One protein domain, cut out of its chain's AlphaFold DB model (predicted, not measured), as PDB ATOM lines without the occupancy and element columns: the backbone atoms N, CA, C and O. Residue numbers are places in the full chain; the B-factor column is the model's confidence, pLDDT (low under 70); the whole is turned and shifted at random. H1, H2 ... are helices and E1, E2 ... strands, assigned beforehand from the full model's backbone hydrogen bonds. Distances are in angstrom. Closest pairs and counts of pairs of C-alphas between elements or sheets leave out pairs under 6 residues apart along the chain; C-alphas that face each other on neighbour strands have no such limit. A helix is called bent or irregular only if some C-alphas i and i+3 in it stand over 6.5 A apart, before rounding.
ATOM      1  N   GLY A  20      34.767  21.978  43.437       61.69
ATOM      2  CA  GLY A  20      36.130  21.577  43.090       61.69
ATOM      3  C   GLY A  20      37.174  22.346  43.897       61.69
ATOM      4  O   GLY A  20      38.051  21.724  44.494       61.69
ATOM      5  N   ASP A  21      37.005  23.665  44.005       64.00
ATOM      6  CA  ASP A  21      37.907  24.552  44.755       64.00
ATOM      7  C   ASP A  21      37.912  24.201  46.253       64.00
ATOM      8  O   ASP A  21      38.971  24.000  46.853       64.00
ATOM      9  N   LYS A  22      36.723  23.980  46.839       68.06
ATOM     10  CA  LYS A  22      36.584  23.521  48.236       68.06
ATOM     11  C   LYS A  22      37.298  22.199  48.476       68.06
ATOM     12  O   LYS A  22      37.989  22.034  49.481       68.06
ATOM     13  N   ALA A  23      37.125  21.241  47.567       65.19
ATOM     14  CA  ALA A  23      37.740  19.932  47.702       65.19
ATOM     15  C   ALA A  23      39.267  19.997  47.548       65.19
ATOM     16  O   ALA A  23      39.960  19.300  48.286       65.19
ATOM     17  N   ALA A  24      39.784  20.834  46.643       62.38
ATOM     18  CA  ALA A  24      41.217  21.072  46.476       62.38
ATOM     19  C   ALA A  24      41.841  21.681  47.744       62.38
ATOM     20  O   ALA A  24      42.825  21.148  48.252       62.38
ATOM     21  N   ARG A  25      41.210  22.704  48.337       71.44
ATOM     22  CA  ARG A  25      41.664  23.326  49.596       71.44
ATOM     23  C   ARG A  25      41.733  22.343  50.766       71.44
ATOM     24  O   ARG A  25      42.646  22.403  51.583       71.44
ATOM     25  N   LEU A  26      40.765  21.431  50.879       62.41
ATOM     26  CA  LEU A  26      40.771  20.419  51.943       62.41
ATOM     27  C   LEU A  26      41.926  19.419  51.802       62.41
ATOM     28  O   LEU A  26      42.356  18.848  52.804       62.41
ATOM     29  N   ARG A  27      42.439  19.220  50.585       64.31
ATOM     30  CA  ARG A  27      43.557  18.312  50.299       64.31
ATOM     31  C   ARG A  27      44.916  18.933  50.583       64.31
ATOM     32  O   ARG A  27      45.782  18.227  51.086       64.31
ATOM     33  N   SER A  28      45.079  20.231  50.336       56.94
ATOM     34  CA  SER A  28      46.353  20.947  50.474       56.94
ATOM     35  C   SER A  28      46.691  21.396  51.905       56.94
ATOM     36  O   SER A  28      47.589  22.214  52.091       56.94
ATOM     37  N   LYS A  29      46.011  20.876  52.942       59.09
ATOM     38  CA  LYS A  29      46.322  21.235  54.337       59.09
ATOM     39  C   LYS A  29      47.739  20.744  54.712       59.09
ATOM     40  O   LYS A  29      47.967  19.528  54.729       59.09
ATOM     41  N   PRO A  30      48.674  21.655  55.050       50.34
ATOM     42  CA  PRO A  30      50.111  21.363  55.138       50.34
ATOM     43  C   PRO A  30      50.498  20.499  56.344       50.34
ATOM     44  O   PRO A  30      51.565  19.897  56.364       50.34
ATOM     45  N   THR A  31      49.629  20.376  57.349       56.38
ATOM     46  CA  THR A  31      49.889  19.544  58.529       56.38
ATOM     47  C   THR A  31      48.562  18.973  59.005       56.38
ATOM     48  O   THR A  31      47.644  19.723  59.331       56.38
ATOM     49  N   LEU A  32      48.418  17.645  58.993       60.00
ATOM     50  CA  LEU A  32      47.243  16.994  59.576       60.00
ATOM     51  C   LEU A  32      47.728  16.085  60.689       60.00
ATOM     52  O   LEU A  32      48.471  15.139  60.443       60.00
ATOM     53  N   THR A  33      47.284  16.372  61.907       76.12
ATOM     54  CA  THR A  33      47.263  15.357  62.959       76.12
ATOM     55  C   THR A  33      46.276  14.253  62.563       76.12
ATOM     56  O   THR A  33      45.412  14.473  61.710       76.12
ATOM     57  N   ALA A  34      46.342  13.079  63.196       74.69
ATOM     58  CA  ALA A  34      45.367  12.011  62.946       74.69
ATOM     59  C   ALA A  34      43.911  12.493  63.132       74.69
ATOM     60  O   ALA A  34      43.034  12.151  62.342       74.69
ATOM     61  N   HIS A  35      43.672  13.356  64.124       78.06
ATOM     62  CA  HIS A  35      42.369  13.978  64.353       78.06
ATOM     63  C   HIS A  35      41.962  14.911  63.202       78.06
ATOM     64  O   HIS A  35      40.887  14.752  62.630       78.06
ATOM     65  N   SER A  36      42.856  15.807  62.776       73.69
ATOM     66  CA  SER A  36      42.607  16.713  61.645       73.69
ATOM     67  C   SER A  36      42.400  15.967  60.321       73.69
ATOM     68  O   SER A  36      41.685  16.442  59.439       73.69
ATOM     69  N   HIS A  37      43.025  14.797  60.158       78.31
ATOM     70  CA  HIS A  37      42.821  13.939  58.997       78.31
ATOM     71  C   HIS A  37      41.413  13.322  58.992       78.31
ATOM     72  O   HIS A  37      40.766  13.311  57.947       78.31
ATOM     73  N   LEU A  38      40.899  12.876  60.144       80.19
ATOM     74  CA  LEU A  38      39.522  12.380  60.263       80.19
ATOM     75  C   LEU A  38      38.493  13.475  59.952       80.19
ATOM     76  O   LEU A  38      37.612  13.259  59.122       80.19
ATOM     77  N   GLU A  39      38.653  14.672  60.523       82.31
ATOM     78  CA  GLU A  39      37.783  15.820  60.220       82.31
ATOM     79  C   GLU A  39      37.789  16.159  58.721       82.31
ATOM     80  O   GLU A  39      36.737  16.375  58.113       82.31
ATOM     81  N   ARG A  40      38.973  16.134  58.092       83.19
ATOM     82  CA  ARG A  40      39.116  16.308  56.640       83.19
ATOM     83  C   ARG A  40      38.310  15.262  55.872       83.19
ATOM     84  O   ARG A  40      37.621  15.623  54.918       83.19
ATOM     85  N   LEU A  41      38.405  13.982  56.239       82.69
ATOM     86  CA  LEU A  41      37.678  12.905  55.559       82.69
ATOM     87  C   LEU A  41      36.159  13.066  55.701       82.69
ATOM     88  O   LEU A  41      35.429  12.879  54.725       82.69
ATOM     89  N   GLU A  42      35.674  13.471  56.874       86.06
ATOM     90  CA  GLU A  42      34.254  13.755  57.090       86.06
ATOM     91  C   GLU A  42      33.759  14.925  56.233       86.06
ATOM     92  O   GLU A  42      32.690  14.844  55.614       86.06
ATOM     93  N   GLU A  43      34.532  16.010  56.161       83.69
ATOM     94  CA  GLU A  43      34.198  17.173  55.345       83.69
ATOM     95  C   GLU A  43      34.222  16.823  53.849       83.69
ATOM     96  O   GLU A  43      33.263  17.116  53.127       83.69
ATOM     97  N   LEU A  44      35.238  16.080  53.392       82.44
ATOM     98  CA  LEU A  44      35.301  15.542  52.031       82.44
ATOM     99  C   LEU A  44      34.092  14.650  51.717       82.44
ATOM    100  O   LEU A  44      33.513  14.765  50.636       82.44
ATOM    101  N   ALA A  45      33.638  13.812  52.653       84.94
ATOM    102  CA  ALA A  45      32.442  12.989  52.471       84.94
ATOM    103  C   ALA A  45      31.154  13.828  52.340       84.94
ATOM    104  O   ALA A  45      30.236  13.461  51.597       84.94
ATOM    105  N   ARG A  46      31.055  14.972  53.029       86.44
ATOM    106  CA  ARG A  46      29.943  15.927  52.843       86.44
ATOM    107  C   ARG A  46      30.005  16.581  51.462       86.44
ATOM    108  O   ARG A  46      28.982  16.627  50.777       86.44
ATOM    109  N   VAL A  47      31.189  17.012  51.027       86.50
ATOM    110  CA  VAL A  47      31.407  17.618  49.702       86.50
ATOM    111  C   VAL A  47      31.106  16.623  48.576       86.50
ATOM    112  O   VAL A  47      30.404  16.979  47.631       86.50
ATOM    113  N   ARG A  48      31.525  15.354  48.698       85.31
ATOM    114  CA  ARG A  48      31.193  14.273  47.748       85.31
ATOM    115  C   ARG A  48      29.682  14.082  47.598       85.31
ATOM    116  O   ARG A  48      29.179  14.044  46.480       85.31
ATOM    117  N   ARG A  49      28.944  14.025  48.712       87.31
ATOM    118  CA  ARG A  49      27.473  13.909  48.694       87.31
ATOM    119  C   ARG A  49      26.802  15.120  48.051       87.31
ATOM    120  O   ARG A  49      25.822  14.969  47.330       87.31
ATOM    121  N   ALA A  50      27.319  16.324  48.296       88.19
ATOM    122  CA  ALA A  50      26.833  17.524  47.623       88.19
ATOM    123  C   ALA A  50      27.093  17.465  46.110       88.19
ATOM    124  O   ALA A  50      26.180  17.728  45.333       88.19
ATOM    125  N   PHE A  51      28.297  17.055  45.704       88.44
ATOM    126  CA  PHE A  51      28.667  16.900  44.300       88.44
ATOM    127  C   PHE A  51      27.784  15.875  43.584       88.44
ATOM    128  O   PHE A  51      27.232  16.193  42.535       88.44
ATOM    129  N   GLN A  52      27.554  14.704  44.187       87.06
ATOM    130  CA  GLN A  52      26.652  13.686  43.645       87.06
ATOM    131  C   GLN A  52      25.267  14.268  43.327       87.06
ATOM    132  O   GLN A  52      24.830  14.185  42.179       87.06
ATOM    133  N   ARG A  53      24.637  14.955  44.291       87.06
ATOM    134  CA  ARG A  53      23.316  15.584  44.111       87.06
ATOM    135  C   ARG A  53      23.291  16.616  42.984       87.06
ATOM    136  O   ARG A  53      22.340  16.659  42.215       87.06
ATOM    137  N   VAL A  54      24.336  17.436  42.868       84.00
ATOM    138  CA  VAL A  54      24.440  18.441  41.794       84.00
ATOM    139  C   VAL A  54      24.609  17.773  40.421       84.00
ATOM    140  O   VAL A  54      24.100  18.279  39.426       84.00
ATOM    141  N   THR A  55      25.276  16.617  40.359       86.12
ATOM    142  CA  THR A  55      25.525  15.895  39.101       86.12
ATOM    143  C   THR A  55      24.369  15.017  38.613       86.12
ATOM    144  O   THR A  55      24.341  14.692  37.429       86.12
ATOM    145  N   GLU A  56      23.409  14.642  39.466       87.81
ATOM    146  CA  GLU A  56      22.329  13.696  39.122       87.81
ATOM    147  C   GLU A  56      21.442  14.181  37.966       87.81
ATOM    148  O   GLU A  56      21.214  13.440  37.008       87.81
ATOM    149  N   GLY A  57      20.985  15.437  38.014       85.75
ATOM    150  CA  GLY A  57      20.112  15.989  36.972       85.75
ATOM    151  C   GLY A  57      20.804  16.098  35.610       85.75
ATOM    152  O   GLY A  57      20.231  15.738  34.580       85.75
ATOM    153  N   ALA A  58      22.065  16.538  35.602       89.06
ATOM    154  CA  ALA A  58      22.877  16.588  34.389       89.06
ATOM    155  C   ALA A  58      23.170  15.179  33.849       89.06
ATOM    156  O   ALA A  58      23.089  14.961  32.642       89.06
ATOM    157  N   ALA A  59      23.444  14.206  34.724       90.62
ATOM    158  CA  ALA A  59      23.667  12.820  34.327       90.62
ATOM    159  C   ALA A  59      22.442  12.208  33.628       90.62
ATOM    160  O   ALA A  59      22.600  11.598  32.568       90.62
ATOM    161  N   ASP A  60      21.232  12.415  34.161       89.81
ATOM    162  CA  ASP A  60      19.992  11.947  33.524       89.81
ATOM    163  C   ASP A  60      19.801  12.570  32.132       89.81
ATOM    164  O   ASP A  60      19.593  11.848  31.151       89.81
ATOM    165  N   ALA A  61      19.979  13.892  32.015       89.81
ATOM    166  CA  ALA A  61      19.869  14.592  30.737       89.81
ATOM    167  C   ALA A  61      20.896  14.092  29.704       89.81
ATOM    168  O   ALA A  61      20.557  13.860  28.543       89.81
ATOM    169  N   ILE A  62      22.146  13.873  30.120       91.19
ATOM    170  CA  ILE A  62      23.210  13.373  29.238       91.19
ATOM    171  C   ILE A  62      22.903  11.950  28.768       91.19
ATOM    172  O   ILE A  62      23.020  11.667  27.576       91.19
ATOM    173  N   ALA A  63      22.486  11.058  29.670       91.62
ATOM    174  CA  ALA A  63      22.166   9.674  29.329       91.62
ATOM    175  C   ALA A  63      20.988   9.573  28.351       91.62
ATOM    176  O   ALA A  63      21.089   8.855  27.354       91.62
ATOM    177  N   ARG A  64      19.901  10.322  28.586       91.19
ATOM    178  CA  ARG A  64      18.748  10.372  27.670       91.19
ATOM    179  C   ARG A  64      19.123  10.976  26.323       91.19
ATOM    180  O   ARG A  64      18.867  10.365  25.293       91.19
ATOM    181  N   GLY A  65      19.812  12.119  26.324       91.12
ATOM    182  CA  GLY A  65      20.242  12.774  25.090       91.12
ATOM    183  C   GLY A  65      21.175  11.892  24.252       91.12
ATOM    184  O   GLY A  65      21.028  11.807  23.032       91.12
ATOM    185  N   PHE A  66      22.100  11.179  24.898       91.50
ATOM    186  CA  PHE A  66      22.973  10.217  24.229       91.50
ATOM    187  C   PHE A  66      22.207   8.991  23.715       91.50
ATOM    188  O   PHE A  66      22.485   8.507  22.616       91.50
ATOM    189  N   HIS A  67      21.221   8.495  24.465       91.81
ATOM    190  CA  HIS A  67      20.355   7.410  24.014       91.81
ATOM    191  C   HIS A  67      19.569   7.785  22.755       91.81
ATOM    192  O   HIS A  67      19.637   7.068  21.755       91.81
ATOM    193  N   ASP A  68      18.904   8.938  22.763       91.38
ATOM    194  CA  ASP A  68      18.120   9.430  21.629       91.38
ATOM    195  C   ASP A  68      18.998   9.622  20.391       91.38
ATOM    196  O   ASP A  68      18.653   9.177  19.293       91.38
ATOM    197  N   ALA A  69      20.184  10.210  20.566       91.06
ATOM    198  CA  ALA A  69      21.164  10.361  19.496       91.06
ATOM    199  C   ALA A  69      21.536   9.011  18.864       91.06
ATOM    200  O   ALA A  69      21.652   8.900  17.639       91.06
ATOM    201  N   LYS A  70      21.670   7.958  19.678       89.88
ATOM    202  CA  LYS A  70      21.939   6.603  19.190       89.88
ATOM    203  C   LYS A  70      20.760   5.977  18.469       89.88
ATOM    204  O   LYS A  70      20.986   5.332  17.447       89.88
ATOM    205  N   GLN A  71      19.535   6.147  18.963       90.19
ATOM    206  CA  GLN A  71      18.357   5.628  18.268       90.19
ATOM    207  C   GLN A  71      18.209   6.294  16.905       90.19
ATOM    208  O   GLN A  71      18.105   5.608  15.894       90.19
ATOM    209  N   ARG A  72      18.365   7.618  16.835       90.31
ATOM    210  CA  ARG A  72      18.370   8.349  15.561       90.31
ATOM    211  C   ARG A  72      19.463   7.866  14.616       90.31
ATOM    212  O   ARG A  72      19.208   7.681  13.427       90.31
ATOM    213  N   LYS A  73      20.668   7.615  15.140       89.00
ATOM    214  CA  LYS A  73      21.767   7.078  14.332       89.00
ATOM    215  C   LYS A  73      21.443   5.688  13.781       89.00
ATOM    216  O   LYS A  73      21.728   5.424  12.617       89.00
ATOM    217  N   ARG A  74      20.819   4.821  14.585       87.56
ATOM    218  CA  ARG A  74      20.339   3.492  14.166       87.56
ATOM    219  C   ARG A  74      19.217   3.572  13.131       87.56
ATOM    220  O   ARG A  74      19.186   2.748  12.228       87.56
ATOM    221  N   CYS A  75      18.355   4.581  13.218       90.00
ATOM    222  CA  CYS A  75      17.292   4.857  12.248       90.00
ATOM    223  C   CYS A  75      17.788   5.516  10.945       90.00
ATOM    224  O   CYS A  75      16.968   5.887  10.111       90.00
ATOM    225  N   GLY A  76      19.105   5.666  10.754       90.44
ATOM    226  CA  GLY A  76      19.688   6.113   9.487       90.44
ATOM    227  C   GLY A  76      20.018   7.604   9.394       90.44
ATOM    228  O   GLY A  76      20.309   8.078   8.298       90.44
ATOM    229  N   ASP A  77      20.024   8.363  10.499       92.06
ATOM    230  CA  ASP A  77      20.467   9.766  10.459       92.06
ATOM    231  C   ASP A  77      21.947   9.855  10.015       92.06
ATOM    232  O   ASP A  77      22.857   9.258  10.612       92.06
ATOM    233  N   ALA A  78      22.199  10.600   8.935       88.69
ATOM    234  CA  ALA A  78      23.517  10.704   8.312       88.69
ATOM    235  C   ALA A  78      24.537  11.446   9.193       88.69
ATOM    236  O   ALA A  78      25.742  11.205   9.085       88.69
ATOM    237  N   ARG A  79      24.077  12.308  10.108       88.06
ATOM    238  CA  ARG A  79      24.950  13.141  10.946       88.06
ATOM    239  C   ARG A  79      25.774  12.302  11.920       88.06
ATOM    240  O   ARG A  79      25.460  11.149  12.226       88.06
ATOM    241  N   THR A  80      26.885  12.859  12.394       85.25
ATOM    242  CA  THR A  80      27.758  12.159  13.345       85.25
ATOM    243  C   THR A  80      27.055  11.984  14.690       85.25
ATOM    244  O   THR A  80      26.236  12.814  15.087       85.25
ATOM    245  N   ILE A  81      27.403  10.925  15.429       84.12
ATOM    246  CA  ILE A  81      26.844  10.697  16.771       84.12
ATOM    247  C   ILE A  81      27.113  11.886  17.707       84.12
ATOM    248  O   ILE A  81      26.258  12.235  18.514       84.12
ATOM    249  N   LEU A  82      28.258  12.556  17.539       80.44
ATOM    250  CA  LEU A  82      28.624  13.764  18.275       80.44
ATOM    251  C   LEU A  82      27.614  14.897  18.046       80.44
ATOM    252  O   LEU A  82      27.115  15.476  19.006       80.44
ATOM    253  N   HIS A  83      27.287  15.179  16.783       82.88
ATOM    254  CA  HIS A  83      26.342  16.236  16.425       82.88
ATOM    255  C   HIS A  83      24.929  15.919  16.932       82.88
ATOM    256  O   HIS A  83      24.264  16.786  17.494       82.88
ATOM    257  N   LEU A  84      24.491  14.664  16.788       86.81
ATOM    258  CA  LEU A  84      23.197  14.215  17.306       86.81
ATOM    259  C   LEU A  84      23.122  14.335  18.827       86.81
ATOM    260  O   LEU A  84      22.108  14.771  19.360       86.81
ATOM    261  N   THR A  85      24.205  13.995  19.526       87.00
ATOM    262  CA  THR A  85      24.256  14.089  20.987       87.00
ATOM    263  C   THR A  85      24.205  15.540  21.449       87.00
ATOM    264  O   THR A  85      23.475  15.841  22.385       87.00
ATOM    265  N   LEU A  86      24.907  16.454  20.768       82.19
ATOM    266  CA  LEU A  86      24.838  17.891  21.057       82.19
ATOM    267  C   LEU A  86      23.405  18.427  20.918       82.19
ATOM    268  O   LEU A  86      22.911  19.111  21.811       82.19
ATOM    269  N   GLU A  87      22.725  18.075  19.824       84.81
ATOM    270  CA  GLU A  87      21.331  18.458  19.575       84.81
ATOM    271  C   GLU A  87      20.379  17.887  20.639       84.81
ATOM    272  O   GLU A  87      19.555  18.617  21.190       84.81
ATOM    273  N   CYS A  88      20.481  16.590  20.934       86.62
ATOM    274  CA  CYS A  88      19.588  15.907  21.869       86.62
ATOM    275  C   CYS A  88      19.794  16.379  23.313       86.62
ATOM    276  O   CYS A  88      18.817  16.637  24.011       86.62
ATOM    277  N   VAL A  89      21.044  16.559  23.751       83.44
ATOM    278  CA  VAL A  89      21.353  17.070  25.092       83.44
ATOM    279  C   VAL A  89      20.883  18.521  25.235       83.44
ATOM    280  O   VAL A  89      20.203  18.838  26.206       83.44
ATOM    281  N   GLY A  90      21.143  19.386  24.247       73.06
ATOM    282  CA  GLY A  90      20.757  20.803  24.293       73.06
ATOM    283  C   GLY A  90      19.243  21.067  24.335       73.06
ATOM    284  O   GLY A  90      18.818  22.127  24.791       73.06
ATOM    285  N   ARG A  91      18.416  20.107  23.892       74.62
ATOM    286  CA  ARG A  91      16.944  20.195  23.931       74.62
ATOM    287  C   ARG A  91      16.330  19.882  25.293       74.62
ATOM    288  O   ARG A  91      15.183  20.256  25.531       74.62
ATOM    289  N   LEU A  92      17.052  19.192  26.173       71.25
ATOM    290  CA  LEU A  92      16.529  18.785  27.474       71.25
ATOM    291  C   LEU A  92      16.556  19.965  28.457       71.25
ATOM    292  O   LEU A  92      17.470  20.788  28.436       71.25
ATOM    293  N   GLY A  93      15.554  20.044  29.341       55.22
ATOM    294  CA  GLY A  93      15.336  21.163  30.275       55.22
ATOM    295  C   GLY A  93      16.480  21.467  31.259       55.22
ATOM    296  O   GLY A  93      16.436  22.500  31.916       55.22
ATOM    297  N   GLY A  94      17.516  20.625  31.322       61.50
ATOM    298  CA  GLY A  94      18.763  20.846  32.071       61.50
ATOM    299  C   GLY A  94      20.032  20.869  31.205       61.50
ATOM    300  O   GLY A  94      21.130  20.974  31.736       61.50
ATOM    301  N   GLY A  95      19.907  20.765  29.878       61.50
ATOM    302  CA  GLY A  95      21.031  20.609  28.954       61.50
ATOM    303  C   GLY A  95      21.519  21.884  28.268       61.50
ATOM    304  O   GLY A  95      22.518  21.846  27.558       61.50
ATOM    305  N   LYS A  96      20.863  23.031  28.491       64.06
ATOM    306  CA  LYS A  96      21.205  24.304  27.826       64.06
ATOM    307  C   LYS A  96      22.618  24.812  28.138       64.06
ATOM    308  O   LYS A  96      23.192  25.524  27.322       64.06
ATOM    309  N   ALA A  97      23.171  24.454  29.298       69.56
ATOM    310  CA  ALA A  97      24.543  24.793  29.686       69.56
ATOM    311  C   ALA A  97      25.568  23.710  29.296       69.56
ATOM    312  O   ALA A  97      26.770  23.942  29.400       69.56
ATOM    313  N   LEU A  98      25.116  22.532  28.856       79.75
ATOM    314  CA  LEU A  98      25.978  21.383  28.612       79.75
ATOM    315  C   LEU A  98      26.700  21.500  27.269       79.75
ATOM    316  O   LEU A  98      26.100  21.749  26.226       79.75
ATOM    317  N   GLN A  99      28.007  21.265  27.293       81.94
ATOM    318  CA  GLN A  99      28.881  21.338  26.131       81.94
ATOM    319  C   GLN A  99      29.455  19.958  25.840       81.94
ATOM    320  O   GLN A  99      30.272  19.440  26.601       81.94
ATOM    321  N   VAL A 100      29.043  19.343  24.734       81.38
ATOM    322  CA  VAL A 100      29.635  18.072  24.303       81.38
ATOM    323  C   VAL A 100      31.049  18.339  23.794       81.38
ATOM    324  O   VAL A 100      31.242  19.129  22.871       81.38
ATOM    325  N   VAL A 101      32.043  17.684  24.390       76.69
ATOM    326  CA  VAL A 101      33.450  17.829  23.994       76.69
ATOM    327  C   VAL A 101      33.891  16.658  23.121       76.69
ATOM    328  O   VAL A 101      33.224  15.625  23.036       76.69
ATOM    329  N   LYS A 102      35.045  16.806  22.466       68.75
ATOM    330  CA  LYS A 102      35.601  15.771  21.589       68.75
ATOM    331  C   LYS A 102      35.725  14.429  22.330       68.75
ATOM    332  O   LYS A 102      36.346  14.341  23.392       68.75
ATOM    333  N   ALA A 103      35.131  13.385  21.751       60.62
ATOM    334  CA  ALA A 103      35.171  12.033  22.296       60.62
ATOM    335  C   ALA A 103      36.603  11.466  22.290       60.62
ATOM    336  O   ALA A 103      37.415  11.787  21.419       60.62
ATOM    337  N   GLY A 104      36.910  10.628  23.284       60.75
ATOM    338  CA  GLY A 104      38.157   9.861  23.313       60.75
ATOM    339  C   GLY A 104      38.104   8.657  22.370       60.75
ATOM    340  O   GLY A 104      37.044   8.300  21.863       60.75
ATOM    341  N   ILE A 105      39.246   7.995  22.175       58.91
ATOM    342  CA  ILE A 105      39.366   6.831  21.275       58.91
ATOM    343  C   ILE A 105      38.461   5.670  21.739       58.91
ATOM    344  O   ILE A 105      37.967   4.910  20.917       58.91
ATOM    345  N   ALA A 106      38.188   5.569  23.045       59.88
ATOM    346  CA  ALA A 106      37.335   4.539  23.641       59.88
ATOM    347  C   ALA A 106      35.835   4.668  23.332       59.88
ATOM    348  O   ALA A 106      35.083   3.794  23.746       59.88
ATOM    349  N   GLY A 107      35.401   5.705  22.602       69.38
ATOM    350  CA  GLY A 107      33.996   5.912  22.252       69.38
ATOM    351  C   GLY A 107      33.184   6.676  23.301       69.38
ATOM    352  O   GLY A 107      33.736   7.411  24.124       69.38
ATOM    353  N   GLY A 108      31.857   6.521  23.237       80.50
ATOM    354  CA  GLY A 108      30.906   7.119  24.178       80.50
ATOM    355  C   GLY A 108      30.673   8.625  23.997       80.50
ATOM    356  O   GLY A 108      30.719   9.145  22.879       80.50
ATOM    357  N   VAL A 109      30.402   9.328  25.103       85.50
ATOM    358  CA  VAL A 109      30.221  10.789  25.122       85.50
ATOM    359  C   VAL A 109      30.951  11.424  26.304       85.50
ATOM    360  O   VAL A 109      30.987  10.878  27.407       85.50
ATOM    361  N   LYS A 110      31.528  12.603  26.062       86.94
ATOM    362  CA  LYS A 110      32.108  13.485  27.074       86.94
ATOM    363  C   LYS A 110      31.364  14.820  27.055       86.94
ATOM    364  O   LYS A 110      31.188  15.395  25.982       86.94
ATOM    365  N   VAL A 111      30.938  15.315  28.213       85.38
ATOM    366  CA  VAL A 111      30.136  16.547  28.322       85.38
ATOM    367  C   VAL A 111      30.674  17.415  29.451       85.38
ATOM    368  O   VAL A 111      30.872  16.927  30.553       85.38
ATOM    369  N   ALA A 112      30.909  18.697  29.206       84.38
ATOM    370  CA  ALA A 112      31.222  19.669  30.243       84.38
ATOM    371  C   ALA A 112      29.957  20.429  30.657       84.38
ATOM    372  O   ALA A 112      29.157  20.804  29.805       84.38
ATOM    373  N   ASP A 113      29.810  20.701  31.948       83.25
ATOM    374  CA  ASP A 113      28.831  21.631  32.500       83.25
ATOM    375  C   ASP A 113      29.576  22.810  33.147       83.25
ATOM    376  O   ASP A 113      30.023  22.722  34.296       83.25
ATOM    377  N   PRO A 114      29.765  23.926  32.423       74.38
ATOM    378  CA  PRO A 114      30.420  25.111  32.960       74.38
ATOM    379  C   PRO A 114      29.667  25.739  34.137       74.38
ATOM    380  O   PRO A 114      30.308  26.385  34.961       74.38
ATOM    381  N   SER A 115      28.344  25.553  34.225       75.31
ATOM    382  CA  SER A 115      27.512  26.191  35.252       75.31
ATOM    383  C   SER A 115      27.739  25.593  36.640       75.31
ATOM    384  O   SER A 115      27.771  26.317  37.632       75.31
ATOM    385  N   THR A 116      27.977  24.283  36.702       75.62
ATOM    386  CA  THR A 116      28.286  23.556  37.942       75.62
ATOM    387  C   THR A 116      29.780  23.276  38.106       75.62
ATOM    388  O   THR A 116      30.217  22.835  39.169       75.62
ATOM    389  N   GLY A 117      30.583  23.538  37.069       76.75
ATOM    390  CA  GLY A 117      31.996  23.174  37.040       76.75
ATOM    391  C   GLY A 117      32.197  21.658  37.023       76.75
ATOM    392  O   GLY A 117      33.164  21.171  37.602       76.75
ATOM    393  N   ALA A 118      31.289  20.909  36.398       84.44
ATOM    394  CA  ALA A 118      31.363  19.458  36.295       84.44
ATOM    395  C   ALA A 118      31.755  19.005  34.883       84.44
ATOM    396  O   ALA A 118      31.599  19.712  33.885       84.44
ATOM    397  N   PHE A 119      32.284  17.796  34.806       86.50
ATOM    398  CA  PHE A 119      32.647  17.110  33.583       86.50
ATOM    399  C   PHE A 119      32.113  15.685  33.636       86.50
ATOM    400  O   PHE A 119      32.266  15.008  34.642       86.50
ATOM    401  N   PHE A 120      31.506  15.212  32.561       87.19
ATOM    402  CA  PHE A 120      30.802  13.943  32.514       87.19
ATOM    403  C   PHE A 120      31.375  13.040  31.433       87.19
ATOM    404  O   PHE A 120      31.728  13.500  30.343       87.19
ATOM    405  N   LYS A 121      31.420  11.740  31.718       87.25
ATOM    406  CA  LYS A 121      31.792  10.689  30.772       87.25
ATOM    407  C   LYS A 121      30.739   9.584  30.795       87.25
ATOM    408  O   LYS A 121      30.345   9.118  31.860       87.25
ATOM    409  N   ILE A 122      30.333   9.133  29.614       86.12
ATOM    410  CA  ILE A 122      29.724   7.816  29.414       86.12
ATOM    411  C   ILE A 122      30.726   7.012  28.601       86.12
ATOM    412  O   ILE A 122      31.038   7.390  27.470       86.12
ATOM    413  N   ALA A 123      31.227   5.922  29.174       79.00
ATOM    414  CA  ALA A 123      32.062   4.976  28.453       79.00
ATOM    415  C   ALA A 123      31.171   4.031  27.638       79.00
ATOM    416  O   ALA A 123      30.246   3.412  28.160       79.00
ATOM    417  N   GLU A 124      31.449   3.904  26.346       76.12
ATOM    418  CA  GLU A 124      30.846   2.872  25.514       76.12
ATOM    419  C   GLU A 124      31.849   2.462  24.450       76.12
ATOM    420  O   GLU A 124      32.328   3.326  23.721       76.12
ATOM    421  N   ASP A 125      32.122   1.161  24.336       69.12
ATOM    422  CA  ASP A 125      33.092   0.631  23.381       69.12
ATOM    423  C   ASP A 125      32.589   0.681  21.930       69.12
ATOM    424  O   ASP A 125      32.274  -0.333  21.309       69.12
ATOM    425  N   THR A 126      32.485   1.885  21.376       63.12
ATOM    426  CA  THR A 126      32.004   2.095  20.006       63.12
ATOM    427  C   THR A 126      33.081   1.841  18.955       63.12
ATOM    428  O   THR A 126      32.754   1.714  17.780       63.12
ATOM    429  N   VAL A 127      34.358   1.817  19.356       61.03
ATOM    430  CA  VAL A 127      35.526   1.706  18.456       61.03
ATOM    431  C   VAL A 127      36.198   0.326  18.559       61.03
ATOM    432  O   VAL A 127      37.126   0.029  17.813       61.03
ATOM    433  N   GLY A 128      35.716  -0.552  19.447       62.56
ATOM    434  CA  GLY A 128      36.226  -1.915  19.597       62.56
ATOM    435  C   GLY A 128      37.537  -2.013  20.380       62.56
ATOM    436  O   GLY A 128      38.183  -3.061  20.332       62.56
ATOM    437  N   ILE A 129      37.920  -0.967  21.127       63.94
ATOM    438  CA  ILE A 129      39.072  -1.008  22.047       63.94
ATOM    439  C   ILE A 129      38.902  -2.153  23.048       63.94
ATOM    440  O   ILE A 129      39.862  -2.839  23.393       63.94
ATOM    441  N   TYR A 130      37.664  -2.396  23.466       68.00
ATOM    442  CA  TYR A 130      37.287  -3.473  24.369       68.00
ATOM    443  C   TYR A 130      36.563  -4.623  23.648       68.00
ATOM    444  O   TYR A 130      35.821  -5.383  24.274       68.00
ATOM    445  N   LYS A 131      36.792  -4.781  22.333       69.56
ATOM    446  CA  LYS A 131      36.199  -5.826  21.476       69.56
ATOM    447  C   LYS A 131      34.660  -5.837  21.465       69.56
ATOM    448  O   LYS A 131      34.038  -6.894  21.439       69.56
ATOM    449  N   GLY A 132      34.045  -4.661  21.511       65.94
ATOM    450  CA  GLY A 132      32.599  -4.454  21.588       65.94
ATOM    451  C   GLY A 132      31.997  -4.717  22.972       65.94
ATOM    452  O   GLY A 132      30.775  -4.696  23.117       65.94
ATOM    453  N   SER A 133      32.815  -4.985  23.997       66.19
ATOM    454  CA  SER A 133      32.324  -5.356  25.325       66.19
ATOM    455  C   SER A 133      32.003  -4.126  26.172       66.19
ATOM    456  O   SER A 133      32.887  -3.464  26.722       66.19
ATOM    457  N   SER A 134      30.708  -3.865  26.352       66.00
ATOM    458  CA  SER A 134      30.209  -2.854  27.292       66.00
ATOM    459  C   SER A 134      30.626  -3.139  28.736       66.00
ATOM    460  O   SER A 134      30.930  -2.210  29.473       66.00
ATOM    461  N   VAL A 135      30.721  -4.414  29.131       69.38
ATOM    462  CA  VAL A 135      31.178  -4.830  30.470       69.38
ATOM    463  C   VAL A 135      32.629  -4.410  30.716       69.38
ATOM    464  O   VAL A 135      32.980  -3.974  31.811       69.38
ATOM    465  N   MET A 136      33.478  -4.517  29.695       70.06
ATOM    466  CA  MET A 136      34.884  -4.125  29.789       70.06
ATOM    467  C   MET A 136      35.061  -2.602  29.782       70.06
ATOM    468  O   MET A 136      35.891  -2.096  30.537       70.06
ATOM    469  N   ALA A 137      34.251  -1.871  29.009       69.81
ATOM    470  CA  ALA A 137      34.198  -0.410  29.088       69.81
ATOM    471  C   ALA A 137      33.751   0.067  30.487       69.81
ATOM    472  O   ALA A 137      34.371   0.953  31.075       69.81
ATOM    473  N   ASP A 138      32.745  -0.591  31.069       73.19
ATOM    474  CA  ASP A 138      32.272  -0.335  32.433       73.19
ATOM    475  C   ASP A 138      33.336  -0.642  33.498       73.19
ATOM    476  O   ASP A 138      33.408   0.041  34.522       73.19
ATOM    477  N   LYS A 139      34.169  -1.667  33.282       74.81
ATOM    478  CA  LYS A 139      35.254  -2.031  34.202       74.81
ATOM    479  C   LYS A 139      36.276  -0.901  34.333       74.81
ATOM    480  O   LYS A 139      36.633  -0.545  35.454       74.81
ATOM    481  N   ALA A 140      36.702  -0.317  33.212       72.00
ATOM    482  CA  ALA A 140      37.628   0.815  33.197       72.00
ATOM    483  C   ALA A 140      37.063   2.016  33.976       72.00
ATOM    484  O   ALA A 140      37.748   2.585  34.826       72.00
ATOM    485  N   ALA A 141      35.783   2.329  33.759       74.31
ATOM    486  CA  ALA A 141      35.074   3.386  34.473       74.31
ATOM    487  C   ALA A 141      35.003   3.140  35.997       74.31
ATOM    488  O   ALA A 141      35.245   4.045  36.799       74.31
ATOM    489  N   LYS A 142      34.702   1.906  36.422       76.88
ATOM    490  CA  LYS A 142      34.677   1.536  37.848       76.88
ATOM    491  C   LYS A 142      36.052   1.641  38.497       76.88
ATOM    492  O   LYS A 142      36.148   2.119  39.622       76.88
ATOM    493  N   HIS A 143      37.096   1.203  37.800       75.94
ATOM    494  CA  HIS A 143      38.466   1.322  38.290       75.94
ATOM    495  C   HIS A 143      38.852   2.795  38.477       75.94
ATOM    496  O   HIS A 143      39.329   3.153  39.548       75.94
ATOM    497  N   GLU A 144      38.563   3.657  37.494       77.94
ATOM    498  CA  GLU A 144      38.802   5.109  37.574       77.94
ATOM    499  C   GLU A 144      38.158   5.723  38.834       77.94
ATOM    500  O   GLU A 144      38.804   6.439  39.598       77.94
ATOM    501  N   LEU A 145      36.895   5.380  39.106       78.81
ATOM    502  CA  LEU A 145      36.162   5.848  40.289       78.81
ATOM    503  C   LEU A 145      36.738   5.318  41.607       78.81
ATOM    504  O   LEU A 145      36.847   6.069  42.580       78.81
ATOM    505  N   ALA A 146      37.094   4.033  41.651       78.94
ATOM    506  CA  ALA A 146      37.688   3.417  42.832       78.94
ATOM    507  C   ALA A 146      39.029   4.076  43.177       78.94
ATOM    508  O   ALA A 146      39.281   4.388  44.337       78.94
ATOM    509  N   MET A 147      39.847   4.373  42.169       78.69
ATOM    510  CA  MET A 147      41.133   5.031  42.361       78.69
ATOM    511  C   MET A 147      40.998   6.484  42.778       78.69
ATOM    512  O   MET A 147      41.668   6.912  43.706       78.69
ATOM    513  N   LEU A 148      40.075   7.240  42.183       80.25
ATOM    514  CA  LEU A 148      39.772   8.590  42.663       80.25
ATOM    515  C   LEU A 148      39.300   8.579  44.119       80.25
ATOM    516  O   LEU A 148      39.637   9.475  44.890       80.25
ATOM    517  N   THR A 149      38.534   7.565  44.518       78.25
ATOM    518  CA  THR A 149      38.110   7.394  45.913       78.25
ATOM    519  C   THR A 149      39.309   7.108  46.818       78.25
ATOM    520  O   THR A 149      39.475   7.808  47.815       78.25
ATOM    521  N   HIS A 150      40.174   6.174  46.413       79.19
ATOM    522  CA  HIS A 150      41.403   5.827  47.119       79.19
ATOM    523  C   HIS A 150      42.349   7.024  47.267       79.19
ATOM    524  O   HIS A 150      42.759   7.336  48.377       79.19
ATOM    525  N   LEU A 151      42.640   7.752  46.185       78.38
ATOM    526  CA  LEU A 151      43.538   8.912  46.198       78.38
ATOM    527  C   LEU A 151      43.017  10.041  47.085       78.38
ATOM    528  O   LEU A 151      43.786  10.739  47.723       78.38
ATOM    529  N   HIS A 152      41.708  10.239  47.165       76.62
ATOM    530  CA  HIS A 152      41.160  11.214  48.108       76.62
ATOM    531  C   HIS A 152      41.328  10.800  49.581       76.62
ATOM    532  O   HIS A 152      41.316  11.664  50.457       76.62
ATOM    533  N   GLU A 153      41.397   9.500  49.858       76.12
ATOM    534  CA  GLU A 153      41.537   8.950  51.210       76.12
ATOM    535  C   GLU A 153      43.011   8.808  51.603       76.12
ATOM    536  O   GLU A 153      43.363   9.027  52.760       76.12
ATOM    537  N   ALA A 154      43.883   8.543  50.629       74.94
ATOM    538  CA  ALA A 154      45.319   8.436  50.808       74.94
ATOM    539  C   ALA A 154      45.920   9.773  51.257       74.94
ATOM    540  O   ALA A 154      45.849  10.790  50.565       74.94
ATOM    541  N   ASP A 155      46.563   9.770  52.422       66.88
ATOM    542  CA  ASP A 155      47.274  10.949  52.911       66.88
ATOM    543  C   ASP A 155      48.455  11.329  52.009       66.88
ATOM    544  O   ASP A 155      48.742  12.506  51.812       66.88
ATOM    545  N   ALA A 156      49.082  10.333  51.384       66.44
ATOM    546  CA  ALA A 156      50.194  10.530  50.465       66.44
ATOM    547  C   ALA A 156      49.801  11.216  49.141       66.44
ATOM    548  O   ALA A 156      50.659  11.679  48.400       66.44
ATOM    549  N   ALA A 157      48.502  11.353  48.854       65.31
ATOM    550  CA  ALA A 157      48.003  12.060  47.677       65.31
ATOM    551  C   ALA A 157      47.839  13.580  47.894       65.31
ATOM    552  O   ALA A 157      47.187  14.245  47.091       65.31
ATOM    553  N   ARG A 158      48.404  14.160  48.966       64.62
ATOM    554  CA  ARG A 158      48.366  15.616  49.243       64.62
ATOM    555  C   ARG A 158      48.964  16.476  48.131       64.62
ATOM    556  O   ARG A 158      48.549  17.617  47.964       64.62
ATOM    557  N   LEU A 159      49.896  15.915  47.367       61.69
ATOM    558  CA  LEU A 159      50.515  16.563  46.208       61.69
ATOM    559  C   LEU A 159      49.583  16.601  44.987       61.69
ATOM    560  O   LEU A 159      49.923  17.189  43.964       61.69
ATOM    561  N   LEU A 160      48.413  15.958  45.070       69.81
ATOM    562  CA  LEU A 160      47.495  15.798  43.955       69.81
ATOM    563  C   LEU A 160      46.219  16.612  44.092       69.81
ATOM    564  O   LEU A 160      45.447  16.515  45.051       69.81
ATOM    565  N   THR A 161      45.872  17.252  42.984       71.44
ATOM    566  CA  THR A 161      44.515  17.733  42.759       71.44
ATOM    567  C   THR A 161      43.653  16.617  42.152       71.44
ATOM    568  O   THR A 161      43.431  16.536  40.950       71.44
ATOM    569  N   VAL A 162      43.106  15.753  43.007       75.19
ATOM    570  CA  VAL A 162      42.185  14.661  42.628       75.19
ATOM    571  C   VAL A 162      40.786  15.209  42.264       75.19
ATOM    572  O   VAL A 162      40.190  15.922  43.059       75.19
ATOM    573  N   PRO A 163      40.177  14.988  41.092       78.75
ATOM    574  CA  PRO A 163      38.802  15.449  40.875       78.75
ATOM    575  C   PRO A 163      37.820  14.724  41.809       78.75
ATOM    576  O   PRO A 163      37.911  13.508  41.966       78.75
ATOM    577  N   LEU A 164      36.846  15.448  42.381       82.31
ATOM    578  CA  LEU A 164      35.659  14.803  42.953       82.31
ATOM    579  C   LEU A 164      35.031  13.938  41.875       82.31
ATOM    580  O   LEU A 164      35.001  14.348  40.718       82.31
ATOM    581  N   ALA A 165      34.514  12.781  42.257       85.75
ATOM    582  CA  ALA A 165      33.895  11.872  41.318       85.75
ATOM    583  C   ALA A 165      32.546  11.389  41.844       85.75
ATOM    584  O   ALA A 165      32.369  11.183  43.046       85.75
ATOM    585  N   SER A 166      31.599  11.217  40.933       86.88
ATOM    586  CA  SER A 166      30.294  10.621  41.179       86.88
ATOM    587  C   SER A 166      29.974   9.637  40.061       86.88
ATOM    588  O   SER A 166      30.485   9.731  38.943       86.88
ATOM    589  N   CYS A 167      29.136   8.659  40.374       88.50
ATOM    590  CA  CYS A 167      28.663   7.673  39.421       88.50
ATOM    591  C   CYS A 167      27.153   7.585  39.540       88.50
ATOM    592  O   CYS A 167      26.639   7.318  40.625       88.50
ATOM    593  N   VAL A 168      26.457   7.807  38.432       88.44
ATOM    594  CA  VAL A 168      25.000   7.764  38.375       88.44
ATOM    595  C   VAL A 168      24.605   6.745  37.318       88.44
ATOM    596  O   VAL A 168      24.939   6.897  36.143       88.44
ATOM    597  N   ASP A 169      23.907   5.696  37.741       90.38
ATOM    598  CA  ASP A 169      23.316   4.721  36.829       90.38
ATOM    599  C   ASP A 169      21.927   5.230  36.414       90.38
ATOM    600  O   ASP A 169      21.001   5.306  37.221       90.38
ATOM    601  N   VAL A 170      21.786   5.612  35.145       90.75
ATOM    602  CA  VAL A 170      20.555   6.165  34.577       90.75
ATOM    603  C   VAL A 170      19.847   5.101  33.751       90.75
ATOM    604  O   VAL A 170      20.343   4.671  32.708       90.75
ATOM    605  N   THR A 171      18.651   4.714  34.185       93.25
ATOM    606  CA  THR A 171      17.768   3.829  33.419       93.25
ATOM    607  C   THR A 171      16.941   4.645  32.430       93.25
ATOM    608  O   THR A 171      15.983   5.325  32.809       93.25
ATOM    609  N   VAL A 172      17.282   4.542  31.150       91.44
ATOM    610  CA  VAL A 172      16.469   5.056  30.047       91.44
ATOM    611  C   VAL A 172      15.365   4.048  29.740       91.44
ATOM    612  O   VAL A 172      15.595   2.834  29.686       91.44
ATOM    613  N   ARG A 173      14.145   4.563  29.597       90.81
ATOM    614  CA  ARG A 173      12.921   3.788  29.389       90.81
ATOM    615  C   ARG A 173      12.339   4.104  28.019       90.81
ATOM    616  O   ARG A 173      12.464   5.239  27.565       90.81
ATOM    617  N   ASP A 174      11.698   3.115  27.411       87.56
ATOM    618  CA  ASP A 174      10.984   3.281  26.147       87.56
ATOM    619  C   ASP A 174       9.698   4.119  26.319       87.56
ATOM    620  O   ASP A 174       9.316   4.506  27.429       87.56
ATOM    621  N   ALA A 175       8.994   4.378  25.212       84.62
ATOM    622  CA  ALA A 175       7.731   5.126  25.214       84.62
ATOM    623  C   ALA A 175       6.613   4.465  26.052       84.62
ATOM    624  O   ALA A 175       5.681   5.146  26.471       84.62
ATOM    625  N   ALA A 176       6.707   3.157  26.315       88.69
ATOM    626  CA  ALA A 176       5.786   2.410  27.171       88.69
ATOM    627  C   ALA A 176       6.244   2.367  28.647       88.69
ATOM    628  O   ALA A 176       5.628   1.690  29.470       88.69
ATOM    629  N   GLY A 177       7.330   3.065  28.998       88.19
ATOM    630  CA  GLY A 177       7.883   3.128  30.351       88.19
ATOM    631  C   GLY A 177       8.720   1.911  30.759       88.19
ATOM    632  O   GLY A 177       9.149   1.817  31.917       88.19
ATOM    633  N   ARG A 178       9.001   0.976  29.848       91.25
ATOM    634  CA  ARG A 178       9.799  -0.224  30.136       91.25
ATOM    635  C   ARG A 178      11.291   0.118  30.108       91.25
ATOM    636  O   ARG A 178      11.702   0.904  29.259       91.25
ATOM    637  N   PRO A 179      12.123  -0.441  31.010       89.19
ATOM    638  CA  PRO A 179      13.570  -0.251  30.951       89.19
ATOM    639  C   PRO A 179      14.122  -0.724  29.605       89.19
ATOM    640  O   PRO A 179      13.992  -1.895  29.263       89.19
ATOM    641  N   GLU A 180      14.745   0.182  28.858       89.12
ATOM    642  CA  GLU A 180      15.375  -0.143  27.576       89.12
ATOM    643  C   GLU A 180      16.886  -0.294  27.745       89.12
ATOM    644  O   GLU A 180      17.504  -1.211  27.200       89.12
ATOM    645  N   ARG A 181      17.504   0.610  28.516       87.69
ATOM    646  CA  ARG A 181      18.951   0.607  28.720       87.69
ATOM    647  C   ARG A 181      19.357   1.318  30.002       87.69
ATOM    648  O   ARG A 181      18.769   2.329  30.363       87.69
ATOM    649  N   VAL A 182      20.418   0.830  30.638       88.44
ATOM    650  CA  VAL A 182      21.095   1.533  31.735       88.44
ATOM    651  C   VAL A 182      22.388   2.144  31.206       88.44
ATOM    652  O   VAL A 182      23.181   1.460  30.555       88.44
ATOM    653  N   TYR A 183      22.583   3.433  31.467       87.62
ATOM    654  CA  TYR A 183      23.827   4.148  31.210       87.62
ATOM    655  C   TYR A 183      24.499   4.470  32.529       87.62
ATOM    656  O   TYR A 183      23.890   5.084  33.398       87.62
ATOM    657  N   ARG A 184      25.774   4.114  32.651       87.62
ATOM    658  CA  ARG A 184      26.610   4.601  33.738       87.62
ATOM    659  C   ARG A 184      27.232   5.930  33.336       87.62
ATOM    660  O   ARG A 184      28.039   5.981  32.409       87.62
ATOM    661  N   VAL A 185      26.853   6.995  34.030       89.06
ATOM    662  CA  VAL A 185      27.396   8.337  33.824       89.06
ATOM    663  C   VAL A 185      28.355   8.652  34.962       89.06
ATOM    664  O   VAL A 185      27.967   8.674  36.129       89.06
ATOM    665  N   GLN A 186      29.614   8.894  34.623       88.88
ATOM    666  CA  GLN A 186      30.628   9.333  35.573       88.88
ATOM    667  C   GLN A 186      30.694  10.858  35.550       88.88
ATOM    668  O   GLN A 186      30.937  11.435  34.492       88.88
ATOM    669  N   GLY A 187      30.473  11.502  36.692       88.31
ATOM    670  CA  GLY A 187      30.669  12.936  36.887       88.31
ATOM    671  C   GLY A 187      31.993  13.202  37.595       88.31
ATOM    672  O   GLY A 187      32.360  12.480  38.515       88.31
ATOM    673  N   PHE A 188      32.699  14.249  37.187       86.44
ATOM    674  CA  PHE A 188      33.979  14.682  37.735       86.44
ATOM    675  C   PHE A 188      33.945  16.184  37.996       86.44
ATOM    676  O   PHE A 188      33.412  16.931  37.174       86.44
ATOM    677  N   SER A 189      34.516  16.663  39.102       81.56
ATOM    678  CA  SER A 189      34.767  18.101  39.228       81.56
ATOM    679  C   SER A 189      35.763  18.511  38.148       81.56
ATOM    680  O   SER A 189      36.802  17.869  37.979       81.56
ATOM    681  N   ARG A 190      35.454  19.574  37.419       74.69
ATOM    682  CA  ARG A 190      36.302  20.085  36.354       74.69
ATOM    683  C   ARG A 190      37.494  20.826  36.952       74.69
ATOM    684  O   ARG A 190      37.317  21.726  37.765       74.69
TER     685      ARG A 190
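AT A GLANCE: This is residues 20 to 190 of the 359 residues of the protein "Clu domain-containing protein" of Cafeteria roenbergensis (UniProt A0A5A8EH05). A strongly twisted sheet of five strands curls round H2b, one arm of a long bent helix, while H4 covers the other face of the sheet and H3 packs on H2b and over the edge strand E1. The other arm, H2a, runs on past the sheet with the short helix H1 folded back along it, and H5 lies near H1. The printed part has 171 residues, with five named helices and five named strands in the order H1 H2 H3 E1 E2 E3 H4 H5 E4 E5; the sheet runs E1 E2 E3 E5 E4, antiparallel throughout, and the class is mixed, helices and strands. The whole is compact, with a radius of gyration of the C-alphas of 17.7 A, yet elongated, spanning 61 by 35 by 30 A.

HOW THE PARTS SIT: The sheet holds, strand beside strand, E1 (residues 99 to 101), E2 (109 to 113), E3 (118 to 122), E5 (179 to 189) and E4 (165 to 173). E1, E2 and E3 form a meander, each strand the antiparallel neighbour of the one before. Across the hairpin E1 and E2, N 99 and O 112 are within hydrogen-bond range at 2.8 A, and across the hairpin E2 and E3, N 120 and O 111 are within hydrogen-bond range at 2.7 A. Across E3 and E5, N 188 and O 119 are 2.7 A apart; across the hairpin E4 and E5, N 170 and O 183 are 2.8 A apart. H2, residues 34 to 74, was assigned as one helix by its hydrogen bonds but is bent, with C-alphas 54 and 57 6.9 A apart; its arms H2a (34 to 54) and H2b (57 to 74) stand at a steep tilt of 48 degrees. The sheet curls round H2b; the closest C-alphas of H2b and E5 are those of Ala 59 and Val 185, 5.9 A apart. H2b touches H3, residues 81 to 91, opposite ways at a steep tilt of 48 degrees, closest at the C-alphas of Gly 65 and Val 89, 4.4 A. H4, residues 134 to 153, is on the sheet at a height of 9.7 A, over E5 and E4, on the opposite face from H2a. With H2a, H2b and H3 on one face and H4 on the other, these make three layers. H1, residues 20 to 27, forms a helical hairpin with H2a, touching its residues 40 to 47 alone, at a shallow tilt of 15 degrees, opposite ways; the C-alphas of Leu 26 and Arg 40 are closest, 6.5 A. H5, residues 155 to 159, is not on the sheet. E3, H4 H5 and E4 form a split strand-helix-strand unit, two strands running the same way with E5 between them, and its crossover is right-handed. H1, H2a, H2b, H3 and H4 have every O i to N i+4 pair within hydrogen-bond range; H5, irregular with C-alphas 156 and 159 7.4 A apart, has 0 of 1, and 1 of 2 O i to N i+3 pairs.

IN THESE COORDINATES: E5 is 29.2 A long and E4 25.4 A. H2a measures 30.4 A from C-alpha 34 at (45.367, 12.011, 62.946), H2b 26.0 A to C-alpha 74 at (20.339, 3.492, 14.166), H4 29.0 A and H3 15.5 A. E5 ends at C-alpha 189, at (34.767, 18.101, 39.228).

THE WHOLE: The C-alphas of Thr 33 and Gly 76 are the two farthest apart, 60.9 A. The printed part has no cut, and the link from E3 to H4, 11 residues, is long. The mean pLDDT of the printed part is 78.9; 41 residues are under 70, among them 26 to 32 and 125 to 135.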